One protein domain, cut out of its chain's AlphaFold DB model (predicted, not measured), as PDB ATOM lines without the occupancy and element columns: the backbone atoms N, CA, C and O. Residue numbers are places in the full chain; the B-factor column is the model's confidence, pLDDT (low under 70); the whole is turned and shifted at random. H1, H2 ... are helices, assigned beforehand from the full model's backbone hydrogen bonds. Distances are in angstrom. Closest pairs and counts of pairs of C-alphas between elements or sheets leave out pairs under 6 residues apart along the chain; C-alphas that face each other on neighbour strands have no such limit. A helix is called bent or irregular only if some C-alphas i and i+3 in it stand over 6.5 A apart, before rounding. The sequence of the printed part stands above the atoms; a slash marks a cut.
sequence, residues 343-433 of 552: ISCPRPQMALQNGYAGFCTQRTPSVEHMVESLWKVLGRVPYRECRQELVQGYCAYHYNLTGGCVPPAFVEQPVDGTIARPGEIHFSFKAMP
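AT A GLANCE: This is residues 343 to 433 of the 552 residues of an uncharacterized protein of Strongylocentrotus purpuratus (UniProt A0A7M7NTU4). Little regular structure: H3 and H2 make a V towards one end, H1 lies by the last residues of H3, and a long winding stretch, residues 400 to 433, makes much of the other end. The printed part has 91 residues, with named helices H1, H2, H3 in that order, 35 residues in all, no named strand, class all helix. It is compact, radius of gyration of the C-alphas 13.0 A, spanning 35 by 27 by 23 A.

IN THESE COORDINATES: H3, residues 384 to 399, is 22.4 A long, ending at C-alpha 399 (155.801, 433.767, 278.395). H2, residues 367 to 378, is 14.2 A long. H1, residues 348 to 354, begins at C-alpha 348 (156.431, 428.324, 274.152) and is 9.9 A long. H1 and H2 are irregular: C-alphas 349 and 352 are 7.2 A apart, 373 and 376 7.4 A.

HOW THE PARTS SIT: H3 and H2 are close but not clearly touching, closest C-alphas Arg 387 and Leu 378, 5.5 A, at a steep tilt of 44 degrees, opposite ways. H3 and H1 are close but not clearly touching, closest C-alphas Tyr 399 and Pro 348, 6.9 A, at 35.4 degrees, only just steep, opposite ways. H1 and H2 are apart. Every O i to N i+4 pair is within hydrogen-bond range in H3, 6 of 8 in H2, and 1 of 3 in H1, with 3 of 4 O i to N i+3 pairs there. Residues 357 to 358 pair antiparallel with 405 to 406.

THE WHOLE: The farthest C-alphas, Glu 372 and Asp 416, are 37.6 A apart. The link H1 to H2 is long, H2 to H3 tight. The printed part has no cut, and no printed residue is under 70 in pLDDT.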
ATOM      1  N   ILE A 343     144.398 422.730 284.281       95.75
ATOM      2  CA  ILE A 343     144.935 423.837 283.494       95.75
ATOM      3  C   ILE A 343     146.397 423.608 283.117       95.75
ATOM      4  O   ILE A 343     147.196 423.074 283.884       95.75
ATOM      5  N   SER A 344     146.777 424.071 281.932       96.38
ATOM      6  CA  SER A 344     148.171 424.092 281.500       96.38
ATOM      7  C   SER A 344     148.395 425.205 280.486       96.38
ATOM      8  O   SER A 344     147.482 425.590 279.754       96.38
ATOM      9  N   CYS A 345     149.616 425.733 280.447       97.00
ATOM     10  CA  CYS A 345     150.041 426.592 279.353       97.00
ATOM     11  C   CYS A 345     150.628 425.738 278.224       97.00
ATOM     12  O   CYS A 345     151.371 424.790 278.507       97.00
ATOM     13  N   PRO A 346     150.374 426.083 276.948       96.81
ATOM     14  CA  PRO A 346     151.077 425.444 275.849       96.81
ATOM     15  C   PRO A 346     152.599 425.605 275.998       96.81
ATOM     16  O   PRO A 346     153.109 426.498 276.680       96.81
ATOM     17  N   ARG A 347     153.379 424.745 275.343       95.81
ATOM     18  CA  ARG A 347     154.829 424.980 275.282       95.81
ATOM     19  C   ARG A 347     155.093 426.286 274.520       95.81
ATOM     20  O   ARG A 347     154.343 426.567 273.587       95.81
ATOM     21  N   PRO A 348     156.150 427.057 274.838       94.00
ATOM     22  CA  PRO A 348     156.431 428.324 274.152       94.00
ATOM     23  C   PRO A 348     156.467 428.198 272.620       94.00
ATOM     24  O   PRO A 348     155.941 429.048 271.912       94.00
ATOM     25  N   GLN A 349     156.981 427.078 272.097       93.81
ATOM     26  CA  GLN A 349     157.016 426.789 270.656       93.81
ATOM     27  C   GLN A 349     155.620 426.631 270.026       93.81
ATOM     28  O   GLN A 349     155.458 426.839 268.829       93.81
ATOM     29  N   MET A 350     154.619 426.262 270.825       96.25
ATOM     30  CA  MET A 350     153.226 426.097 270.408       96.25
ATOM     31  C   MET A 350     152.363 427.317 270.748       96.25
ATOM     32  O   MET A 350     151.196 427.338 270.369       96.25
ATOM     33  N   ALA A 351     152.881 428.328 271.452       95.94
ATOM     34  CA  ALA A 351     152.081 429.475 271.884       95.94
ATOM     35  C   ALA A 351     151.458 430.212 270.684       95.94
ATOM     36  O   ALA A 351     150.249 430.420 270.658       95.94
ATOM     37  N   LEU A 352     152.244 430.494 269.638       94.69
ATOM     38  CA  LEU A 352     151.741 431.147 268.419       94.69
ATOM     39  C   LEU A 352     150.675 430.302 267.698       94.69
ATOM     40  O   LEU A 352     149.666 430.830 267.247       94.69
ATOM     41  N   GLN A 353     150.848 428.975 267.665       94.75
ATOM     42  CA  GLN A 353     149.853 428.043 267.107       94.75
ATOM     43  C   GLN A 353     148.544 428.026 267.910       94.75
ATOM     44  O   GLN A 353     147.491 427.724 267.365       94.75
ATOM     45  N   ASN A 354     148.606 428.362 269.200       95.88
ATOM     46  CA  ASN A 354     147.444 428.490 270.079       95.88
ATOM     47  C   ASN A 354     146.872 429.924 270.089       95.88
ATOM     48  O   ASN A 354     146.075 430.256 270.964       95.88
ATOM     49  N   GLY A 355     147.281 430.775 269.141       95.62
ATOM     50  CA  GLY A 355     146.739 432.121 268.944       95.62
ATOM     51  C   GLY A 355     147.343 433.209 269.833       95.62
ATOM     52  O   GLY A 355     146.820 434.318 269.855       95.62
ATOM     53  N   TYR A 356     148.408 432.919 270.588       96.69
ATOM     54  CA  TYR A 356     149.151 433.971 271.288       96.69
ATOM     55  C   TYR A 356     149.931 434.802 270.264       96.69
ATOM     56  O   TYR A 356     150.375 434.266 269.250       96.69
ATOM     57  N   ALA A 357     150.142 436.089 270.536       96.50
ATOM     58  CA  ALA A 357     150.891 436.982 269.647       96.50
ATOM     59  C   ALA A 357     152.031 437.709 270.370       96.50
ATOM     60  O   ALA A 357     152.081 437.757 271.601       96.50
ATOM     61  N   GLY A 358     152.947 438.295 269.595       95.12
ATOM     62  CA  GLY A 358     154.119 438.996 270.117       95.12
ATOM     63  C   GLY A 358     155.305 438.074 270.429       95.12
ATOM     64  O   GLY A 358     155.604 437.139 269.684       95.12
ATOM     65  N   PHE A 359     156.030 438.367 271.510       96.19
ATOM     66  CA  PHE A 359     157.260 437.679 271.914       96.19
ATOM     67  C   PHE A 359     157.011 436.714 273.077       96.19
ATOM     68  O   PHE A 359     157.245 437.060 274.236       96.19
ATOM     69  N   CYS A 360     156.567 435.495 272.766       95.88
ATOM     70  CA  CYS A 360     156.193 434.476 273.752       95.88
ATOM     71  C   CYS A 360     157.288 433.405 273.940       95.88
ATOM     72  O   CYS A 360     157.124 432.255 273.538       95.88
ATOM     73  N   THR A 361     158.443 433.784 274.491       94.94
ATOM     74  CA  THR A 361     159.662 432.946 274.455       94.94
ATOM     75  C   THR A 361     160.032 432.288 275.783       94.94
ATOM     76  O   THR A 361     160.770 431.301 275.786       94.94
ATOM     77  N   GLN A 362     159.552 432.807 276.917       95.19
ATOM     78  CA  GLN A 362     159.938 432.302 278.235       95.19
ATOM     79  C   GLN A 362     159.227 430.988 278.566       95.19
ATOM     80  O   GLN A 362     158.137 430.702 278.077       95.19
ATOM     81  N   ARG A 363     159.865 430.157 279.398       94.56
ATOM     82  CA  ARG A 363     159.263 428.904 279.865       94.56
ATOM     83  C   ARG A 363     158.110 429.204 280.815       94.56
ATOM     84  O   ARG A 363     158.242 430.033 281.710       94.56
ATOM     85  N   THR A 364     157.017 428.478 280.642       92.50
ATOM     86  CA  THR A 364     155.860 428.552 281.530       92.50
ATOM     87  C   THR A 364     156.154 427.874 282.867       92.50
ATOM     88  O   THR A 364     157.008 426.981 282.930       92.50
ATOM     89  N   PRO A 365     155.461 428.279 283.943       93.88
ATOM     90  CA  PRO A 365     155.517 427.571 285.214       93.88
ATOM     91  C   PRO A 365     155.042 426.121 285.060       93.88
ATOM     92  O   PRO A 365     154.342 425.777 284.103       93.88
ATOM     93  N   SER A 366     155.432 425.266 286.009       95.00
ATOM     94  CA  SER A 366     154.924 423.894 286.059       95.00
ATOM     95  C   SER A 366     153.418 423.888 286.332       95.00
ATOM     96  O   SER A 366     152.879 424.846 286.894       95.00
ATOM     97  N   VAL A 367     152.739 422.804 285.949       93.38
ATOM     98  CA  VAL A 367     151.290 422.654 286.158       93.38
ATOM     99  C   VAL A 367     150.943 422.798 287.639       93.38
ATOM    100  O   VAL A 367     149.993 423.491 287.978       93.38
ATOM    101  N   GLU A 368     151.768 422.249 288.529       93.00
ATOM    102  CA  GLU A 368     151.569 422.327 289.975       93.00
ATOM    103  C   GLU A 368     151.581 423.778 290.464       93.00
ATOM    104  O   GLU A 368     150.678 424.207 291.181       93.00
ATOM    105  N   HIS A 369     152.564 424.565 290.013       94.38
ATOM    106  CA  HIS A 369     152.658 425.976 290.375       94.38
ATOM    107  C   HIS A 369     151.498 426.800 289.801       94.38
ATOM    108  O   HIS A 369     150.974 427.692 290.476       94.38
ATOM    109  N   MET A 370     151.077 426.500 288.565       94.56
ATOM    110  CA  MET A 370     149.910 427.132 287.949       94.56
ATOM    111  C   MET A 370     148.657 426.877 288.771       94.56
ATOM    112  O   MET A 370     147.950 427.821 289.122       94.56
ATOM    113  N   VAL A 371     148.399 425.607 289.089       94.12
ATOM    114  CA  VAL A 371     147.241 425.177 289.860       94.12
ATOM    115  C   VAL A 371     147.224 425.893 291.199       94.12
ATOM    116  O   VAL A 371     146.253 426.586 291.490       94.12
ATOM    117  N   GLU A 372     148.311 425.828 291.972       91.56
ATOM    118  CA  GLU A 372     148.428 426.487 293.279       91.56
ATOM    119  C   GLU A 372     148.157 427.997 293.224       91.56
ATOM    120  O   GLU A 372     147.529 428.550 294.135       91.56
ATOM    121  N   SER A 373     148.590 428.647 292.142       93.56
ATOM    122  CA  SER A 373     148.428 430.085 291.928       93.56
ATOM    123  C   SER A 373     147.012 430.470 291.488       93.56
ATOM    124  O   SER A 373     146.484 431.496 291.927       93.56
ATOM    125  N   LEU A 374     146.384 429.672 290.619       95.75
ATOM    126  CA  LEU A 374     145.178 430.065 289.887       95.75
ATOM    127  C   LEU A 374     143.886 429.425 290.376       95.75
ATOM    128  O   LEU A 374     142.832 430.037 290.187       95.75
ATOM    129  N   TRP A 375     143.912 428.249 291.010       96.06
ATOM    130  CA  TRP A 375     142.683 427.490 291.287       96.06
ATOM    131  C   TRP A 375     141.657 428.303 292.092       96.06
ATOM    132  O   TRP A 375     140.459 428.271 291.817       96.06
ATOM    133  N   LYS A 376     142.130 429.130 293.036       95.31
ATOM    134  CA  LYS A 376     141.286 430.011 293.867       95.31
ATOM    135  C   LYS A 376     140.603 431.104 293.055       95.31
ATOM    136  O   LYS A 376     139.613 431.676 293.503       95.31
ATOM    137  N   VAL A 377     141.184 431.494 291.925       96.06
ATOM    138  CA  VAL A 377     140.622 432.482 291.003       96.06
ATOM    139  C   VAL A 377     139.663 431.784 290.049       96.06
ATOM    140  O   VAL A 377     138.504 432.181 289.993       96.06
ATOM    141  N   LEU A 378     140.106 430.717 289.382       96.81
ATOM    142  CA  LEU A 378     139.305 429.982 288.401       96.81
ATOM    143  C   LEU A 378     138.059 429.349 289.020       96.81
ATOM    144  O   LEU A 378     136.971 429.478 288.468       96.81
ATOM    145  N   GLY A 379     138.183 428.777 290.220       96.31
ATOM    146  CA  GLY A 379     137.064 428.219 290.975       96.31
ATOM    147  C   GLY A 379     136.035 429.255 291.442       96.31
ATOM    148  O   GLY A 379     135.029 428.869 292.010       96.31
ATOM    149  N   ARG A 380     136.250 430.564 291.240       95.81
ATOM    150  CA  ARG A 380     135.257 431.622 291.535       95.81
ATOM    151  C   ARG A 380     134.624 432.223 290.289       95.81
ATOM    152  O   ARG A 380     133.815 433.139 290.405       95.81
ATOM    153  N   VAL A 381     135.046 431.788 289.111       96.00
ATOM    154  CA  VAL A 381     134.600 432.344 287.837       96.00
ATOM    155  C   VAL A 381     133.601 431.351 287.273       96.00
ATOM    156  O   VAL A 381     134.035 430.271 286.894       96.00
ATOM    157  N   PRO A 382     132.290 431.654 287.238       94.00
ATOM    158  CA  PRO A 382     131.267 430.689 286.827       94.00
ATOM    159  C   PRO A 382     131.342 430.276 285.358       94.00
ATOM    160  O   PRO A 382     131.041 429.132 285.019       94.00
ATOM    161  N   TYR A 383     131.780 431.189 284.492       95.25
ATOM    162  CA  TYR A 383     131.776 431.014 283.042       95.25
ATOM    163  C   TYR A 383     133.090 430.416 282.535       95.25
ATOM    164  O   TYR A 383     134.179 430.858 282.917       95.25
ATOM    165  N   ARG A 384     132.984 429.415 281.658       95.94
ATOM    166  CA  ARG A 384     134.125 428.666 281.117       95.94
ATOM    167  C   ARG A 384     135.038 429.546 280.275       95.94
ATOM    168  O   ARG A 384     136.254 429.500 280.433       95.94
ATOM    169  N   GLU A 385     134.454 430.379 279.428       95.31
ATOM    170  CA  GLU A 385     135.151 431.295 278.522       95.31
ATOM    171  C   GLU A 385     136.066 432.235 279.318       95.31
ATOM    172  O   GLU A 385     137.210 432.492 278.949       95.31
ATOM    173  N   CYS A 386     135.596 432.669 280.486       95.44
ATOM    174  CA  CYS A 386     136.331 433.563 281.369       95.44
ATOM    175  C   CYS A 386     137.436 432.867 282.146       95.44
ATOM    176  O   CYS A 386     138.500 433.451 282.354       95.44
ATOM    177  N   ARG A 387     137.230 431.605 282.538       96.06
ATOM    178  CA  ARG A 387     138.320 430.775 283.065       96.06
ATOM    179  C   ARG A 387     139.419 430.608 282.015       96.06
ATOM    180  O   ARG A 387     140.589 430.800 282.335       96.06
ATOM    181  N   GLN A 388     139.051 430.327 280.766       96.75
ATOM    182  CA  GLN A 388     140.005 430.187 279.664       96.75
ATOM    183  C   GLN A 388     140.775 431.484 279.398       96.75
ATOM    184  O   GLN A 388     141.996 431.444 279.282       96.75
ATOM    185  N   GLU A 389     140.102 432.634 279.369       95.62
ATOM    186  CA  GLU A 389     140.754 433.939 279.211       95.62
ATOM    187  C   GLU A 389     141.734 434.248 280.353       95.62
ATOM    188  O   GLU A 389     142.840 434.728 280.106       95.62
ATOM    189  N   LEU A 390     141.380 433.921 281.600       96.56
ATOM    190  CA  LEU A 390     142.280 434.083 282.747       96.56
ATOM    191  C   LEU A 390     143.515 433.185 282.643       96.56
ATOM    192  O   LEU A 390     144.624 433.648 282.913       96.56
ATOM    193  N   VAL A 391     143.342 431.927 282.225       97.00
ATOM    194  CA  VAL A 391     144.465 431.015 281.957       97.00
ATOM    195  C   VAL A 391     145.342 431.581 280.844       97.00
ATOM    196  O   VAL A 391     146.558 431.643 281.006       97.00
ATOM    197  N   GLN A 392     144.747 432.069 279.753       97.19
ATOM    198  CA  GLN A 392     145.487 432.685 278.655       97.19
ATOM    199  C   GLN A 392     146.293 433.906 279.113       97.19
ATOM    200  O   GLN A 392     147.479 434.008 278.802       97.19
ATOM    201  N   GLY A 393     145.684 434.813 279.881       96.50
ATOM    202  CA  GLY A 393     146.365 435.987 280.430       96.50
ATOM    203  C   GLY A 393     147.523 435.613 281.358       96.50
ATOM    204  O   GLY A 393     148.609 436.183 281.254       96.50
ATOM    205  N   TYR A 394     147.330 434.605 282.213       97.19
ATOM    206  CA  TYR A 394     148.389 434.086 283.077       97.19
ATOM    207  C   TYR A 394     149.539 433.470 282.266       97.19
ATOM    208  O   TYR A 394     150.706 433.769 282.518       97.19
ATOM    209  N   CYS A 395     149.234 432.661 281.249       97.62
ATOM    210  CA  CYS A 395     150.247 432.090 280.366       97.62
ATOM    211  C   CYS A 395     151.017 433.174 279.606       97.62
ATOM    212  O   CYS A 395     152.243 433.136 279.583       97.62
ATOM    213  N   ALA A 396     150.325 434.174 279.049       97.31
ATOM    214  CA  ALA A 396     150.938 435.306 278.355       97.31
ATOM    215  C   ALA A 396     151.922 436.073 279.252       97.31
ATOM    216  O   ALA A 396     153.058 436.322 278.843       97.31
ATOM    217  N   TYR A 397     151.530 436.355 280.500       97.06
ATOM    218  CA  TYR A 397     152.411 436.964 281.499       97.06
ATOM    219  C   TYR A 397     153.683 436.137 281.725       97.06
ATOM    220  O   TYR A 397     154.783 436.683 281.730       97.06
ATOM    221  N   HIS A 398     153.560 434.816 281.850       97.00
ATOM    222  CA  HIS A 398     154.713 433.942 282.071       97.00
ATOM    223  C   HIS A 398     155.564 433.684 280.826       97.00
ATOM    224  O   HIS A 398     156.753 433.416 280.966       97.00
ATOM    225  N   TYR A 399     155.004 433.788 279.621       97.06
ATOM    226  CA  TYR A 399     155.801 433.767 278.395       97.06
ATOM    227  C   TYR A 399     156.653 435.025 278.233       97.06
ATOM    228  O   TYR A 399     157.666 434.988 277.526       97.06
ATOM    229  N   ASN A 400     156.236 436.142 278.836       96.62
ATOM    230  CA  ASN A 400     156.958 437.399 278.784       96.62
ATOM    231  C   ASN A 400     156.559 438.335 279.937       96.62
ATOM    232  O   ASN A 400     155.592 439.093 279.837       96.62
ATOM    233  N   LEU A 401     157.371 438.351 280.996       95.00
ATOM    234  CA  LEU A 401     157.125 439.183 282.181       95.00
ATOM    235  C   LEU A 401     157.131 440.699 281.901       95.00
ATOM    236  O   LEU A 401     156.654 441.466 282.735       95.00
ATOM    237  N   THR A 402     157.660 441.151 280.754       95.25
ATOM    238  CA  THR A 402     157.632 442.568 280.350       95.25
ATOM    239  C   THR A 402     156.385 442.928 279.539       95.25
ATOM    240  O   THR A 402     156.297 444.047 279.041       95.25
ATOM    241  N   GLY A 403     155.433 442.001 279.372       92.69
ATOM    242  CA  GLY A 403     154.179 442.230 278.648       92.69
ATOM    243  C   GLY A 403     154.295 442.135 277.125       92.69
ATOM    244  O   GLY A 403     153.396 442.571 276.417       92.69
ATOM    245  N   GLY A 404     155.389 441.571 276.601       95.31
ATOM    246  CA  GLY A 404     155.588 441.424 275.154       95.31
ATOM    247  C   GLY A 404     154.797 440.283 274.502       95.31
ATOM    248  O   GLY A 404     154.817 440.176 273.281       95.31
ATOM    249  N   CYS A 405     154.137 439.424 275.284       96.50
ATOM    250  CA  CYS A 405     153.277 438.344 274.798       96.50
ATOM    251  C   CYS A 405     151.814 438.679 275.118       96.50
ATOM    252  O   CYS A 405     151.499 439.048 276.250       96.50
ATOM    253  N   VAL A 406     150.931 438.541 274.129       96.69
ATOM    254  CA  VAL A 406     149.512 438.915 274.222       96.69
ATOM    255  C   VAL A 406     148.645 437.656 274.130       96.69
ATOM    256  O   VAL A 406     148.888 436.821 273.251       96.69
ATOM    257  N   PRO A 407     147.652 437.476 275.022       97.00
ATOM    258  CA  PRO A 407     146.802 436.295 275.007       97.00
ATOM    259  C   PRO A 407     145.827 436.309 273.815       97.00
ATOM    260  O   PRO A 407     145.397 437.387 273.397       97.00
ATOM    261  N   PRO A 408     145.397 435.128 273.328       96.19
ATOM    262  CA  PRO A 408     144.515 435.002 272.168       96.19
ATOM    263  C   PRO A 408     143.225 435.823 272.261       96.19
ATOM    264  O   PRO A 408     142.783 436.382 271.266       96.19
ATOM    265  N   ALA A 409     142.640 435.959 273.456       94.12
ATOM    266  CA  ALA A 409     141.430 436.758 273.670       94.12
ATOM    267  C   ALA A 409     141.550 438.235 273.223       94.12
ATOM    268  O   ALA A 409     140.535 438.880 272.952       94.12
ATOM    269  N   PHE A 410     142.767 438.777 273.141       93.56
ATOM    270  CA  PHE A 410     143.047 440.170 272.773       93.56
ATOM    271  C   PHE A 410     143.691 440.318 271.391       93.56
ATOM    272  O   PHE A 410     144.058 441.430 271.011       93.56
ATOM    273  N   VAL A 411     143.806 439.226 270.637       94.56
ATOM    274  CA  VAL A 411     144.431 439.191 269.314       94.56
ATOM    275  C   VAL A 411     143.367 438.881 268.265       94.56
ATOM    276  O   VAL A 411     142.504 438.030 268.463       94.56
ATOM    277  N   GLU A 412     143.409 439.587 267.145       92.56
ATOM    278  CA  GLU A 412     142.659 439.236 265.948       92.56
ATOM    279  C   GLU A 412     143.380 438.085 265.239       92.56
ATOM    280  O   GLU A 412     144.529 438.223 264.817       92.56
ATOM    281  N   GLN A 413     142.731 436.922 265.161       88.44
ATOM    282  CA  GLN A 413     143.310 435.782 264.454       88.44
ATOM    283  C   GLN A 413     143.207 435.998 262.938       88.44
ATOM    284  O   GLN A 413     142.140 436.403 262.466       88.44
ATOM    285  N   PRO A 414     144.274 435.716 262.167       87.88
ATOM    286  CA  PRO A 414     144.226 435.805 260.713       87.88
ATOM    287  C   PRO A 414     143.105 434.937 260.136       87.88
ATOM    288  O   PRO A 414     142.959 433.766 260.492       87.88
ATOM    289  N   VAL A 415     142.301 435.511 259.236       89.06
ATOM    290  CA  VAL A 415     141.125 434.842 258.641       89.06
ATOM    291  C   VAL A 415     141.522 433.612 257.817       89.06
ATOM    292  O   VAL A 415     140.756 432.660 257.704       89.06
ATOM    293  N   ASP A 416     142.732 433.618 257.263       91.25
ATOM    294  CA  ASP A 416     143.316 432.512 256.502       91.25
ATOM    295  C   ASP A 416     143.891 431.391 257.390       91.25
ATOM    296  O   ASP A 416     144.394 430.392 256.873       91.25
ATOM    297  N   GLY A 417     143.824 431.539 258.719       88.50
ATOM    298  CA  GLY A 417     144.396 430.600 259.679       88.50
ATOM    299  C   GLY A 417     145.925 430.624 259.725       88.50
ATOM    300  O   GLY A 417     146.530 429.721 260.310       88.50
ATOM    301  N   THR A 418     146.570 431.623 259.112       91.31
ATOM    302  CA  THR A 418     148.022 431.769 259.212       91.31
ATOM    303  C   THR A 418     148.442 432.084 260.645       91.31
ATOM    304  O   THR A 418     147.735 432.725 261.421       91.31
ATOM    305  N   ILE A 419     149.619 431.588 261.025       89.19
ATOM    306  CA  ILE A 419     150.191 431.844 262.345       89.19
ATOM    307  C   ILE A 419     150.850 433.224 262.307       89.19
ATOM    308  O   ILE A 419     151.715 433.467 261.462       89.19
ATOM    309  N   ALA A 420     150.470 434.106 263.235       87.38
ATOM    310  CA  ALA A 420     151.081 435.426 263.375       87.38
ATOM    311  C   ALA A 420     152.606 435.313 263.524       87.38
ATOM    312  O   ALA A 420     153.116 434.438 264.238       87.38
ATOM    313  N   ARG A 421     153.353 436.196 262.854       89.44
ATOM    314  CA  ARG A 421     154.813 436.181 262.966       89.44
ATOM    315  C   ARG A 421     155.229 436.652 264.365       89.44
ATOM    316  O   ARG A 421     154.571 437.519 264.943       89.44
ATOM    317  N   PRO A 422     156.334 436.129 264.922       89.19
ATOM    318  CA  PRO A 422     156.859 436.620 266.191       89.19
ATOM    319  C   PRO A 422     157.051 438.144 266.170       89.19
ATOM    320  O   PRO A 422     157.700 438.677 265.273       89.19
ATOM    321  N   GLY A 423     156.502 438.829 267.174       87.44
ATOM    322  CA  GLY A 423     156.560 440.290 267.296       87.44
ATOM    323  C   GLY A 423     155.448 441.062 266.576       87.44
ATOM    324  O   GLY A 423     155.230 442.222 266.913       87.44
ATOM    325  N   GLU A 424     154.704 440.441 265.656       89.31
ATOM    326  CA  GLU A 424     153.491 441.039 265.089       89.31
ATOM    327  C   GLU A 424     152.327 440.860 266.069       89.31
ATOM    328  O   GLU A 424     152.116 439.783 266.635       89.31
ATOM    329  N   ILE A 425     151.584 441.943 266.309       92.38
ATOM    330  CA  ILE A 425     150.413 441.945 267.185       92.38
ATOM    331  C   ILE A 425     149.302 442.715 266.480       92.38
ATOM    332  O   ILE A 425     149.397 443.926 266.284       92.38
ATOM    333  N   HIS A 426     148.230 442.005 266.145       91.44
ATOM    334  CA  HIS A 426     146.989 442.592 265.659       91.44
ATOM    335  C   HIS A 426     145.976 442.529 266.795       91.44
ATOM    336  O   HIS A 426     145.483 441.457 267.130       91.44
ATOM    337  N   PHE A 427     145.737 443.656 267.463       91.19
ATOM    338  CA  PHE A 427     144.822 443.696 268.601       91.19
ATOM    339  C   PHE A 427     143.371 443.573 268.140       91.19
ATOM    340  O   PHE A 427     142.947 444.263 267.218       91.19
ATOM    341  N   SER A 428     142.595 442.741 268.830       89.69
ATOM    342  CA  SER A 428     141.157 442.653 268.593       89.69
ATOM    343  C   SER A 428     140.432 443.894 269.125       89.69
ATOM    344  O   SER A 428     140.932 444.607 270.002       89.69
ATOM    345  N   PHE A 429     139.185 444.101 268.683       84.44
ATOM    346  CA  PHE A 429     138.329 445.170 269.215       84.44
ATOM    347  C   PHE A 429     138.107 445.064 270.734       84.44
ATOM    348  O   PHE A 429     137.743 446.036 271.395       84.44
ATOM    349  N   LYS A 430     138.317 443.875 271.314       83.50
ATOM    350  CA  LYS A 430     138.249 443.665 272.762       83.50
ATOM    351  C   LYS A 430     139.367 444.402 273.501       83.50
ATOM    352  O   LYS A 430     139.137 444.855 274.618       83.50
ATOM    353  N   ALA A 431     140.542 444.525 272.889       84.31
ATOM    354  CA  ALA A 431     141.698 445.189 273.478       84.31
ATOM    355  C   ALA A 431     141.749 446.683 273.141       84.31
ATOM    356  O   ALA A 431     142.028 447.494 274.020       84.31
ATOM    357  N   MET A 432     141.458 447.043 271.888       83.81
ATOM    358  CA  MET A 432     141.580 448.411 271.384       83.81
ATOM    359  C   MET A 432     140.299 448.863 270.671       83.81
ATOM    360  O   MET A 432     139.658 448.040 270.015       83.81
ATOM    361  N   PRO A 433     139.926 450.156 270.752       79.19
ATOM    362  CA  PRO A 433     138.880 450.715 269.902       79.19
ATOM    363  C   PRO A 433     139.142 450.424 268.425       79.19
ATOM    364  O   PRO A 433     140.295 450.333 267.996       79.19
TER     365      PRO A 433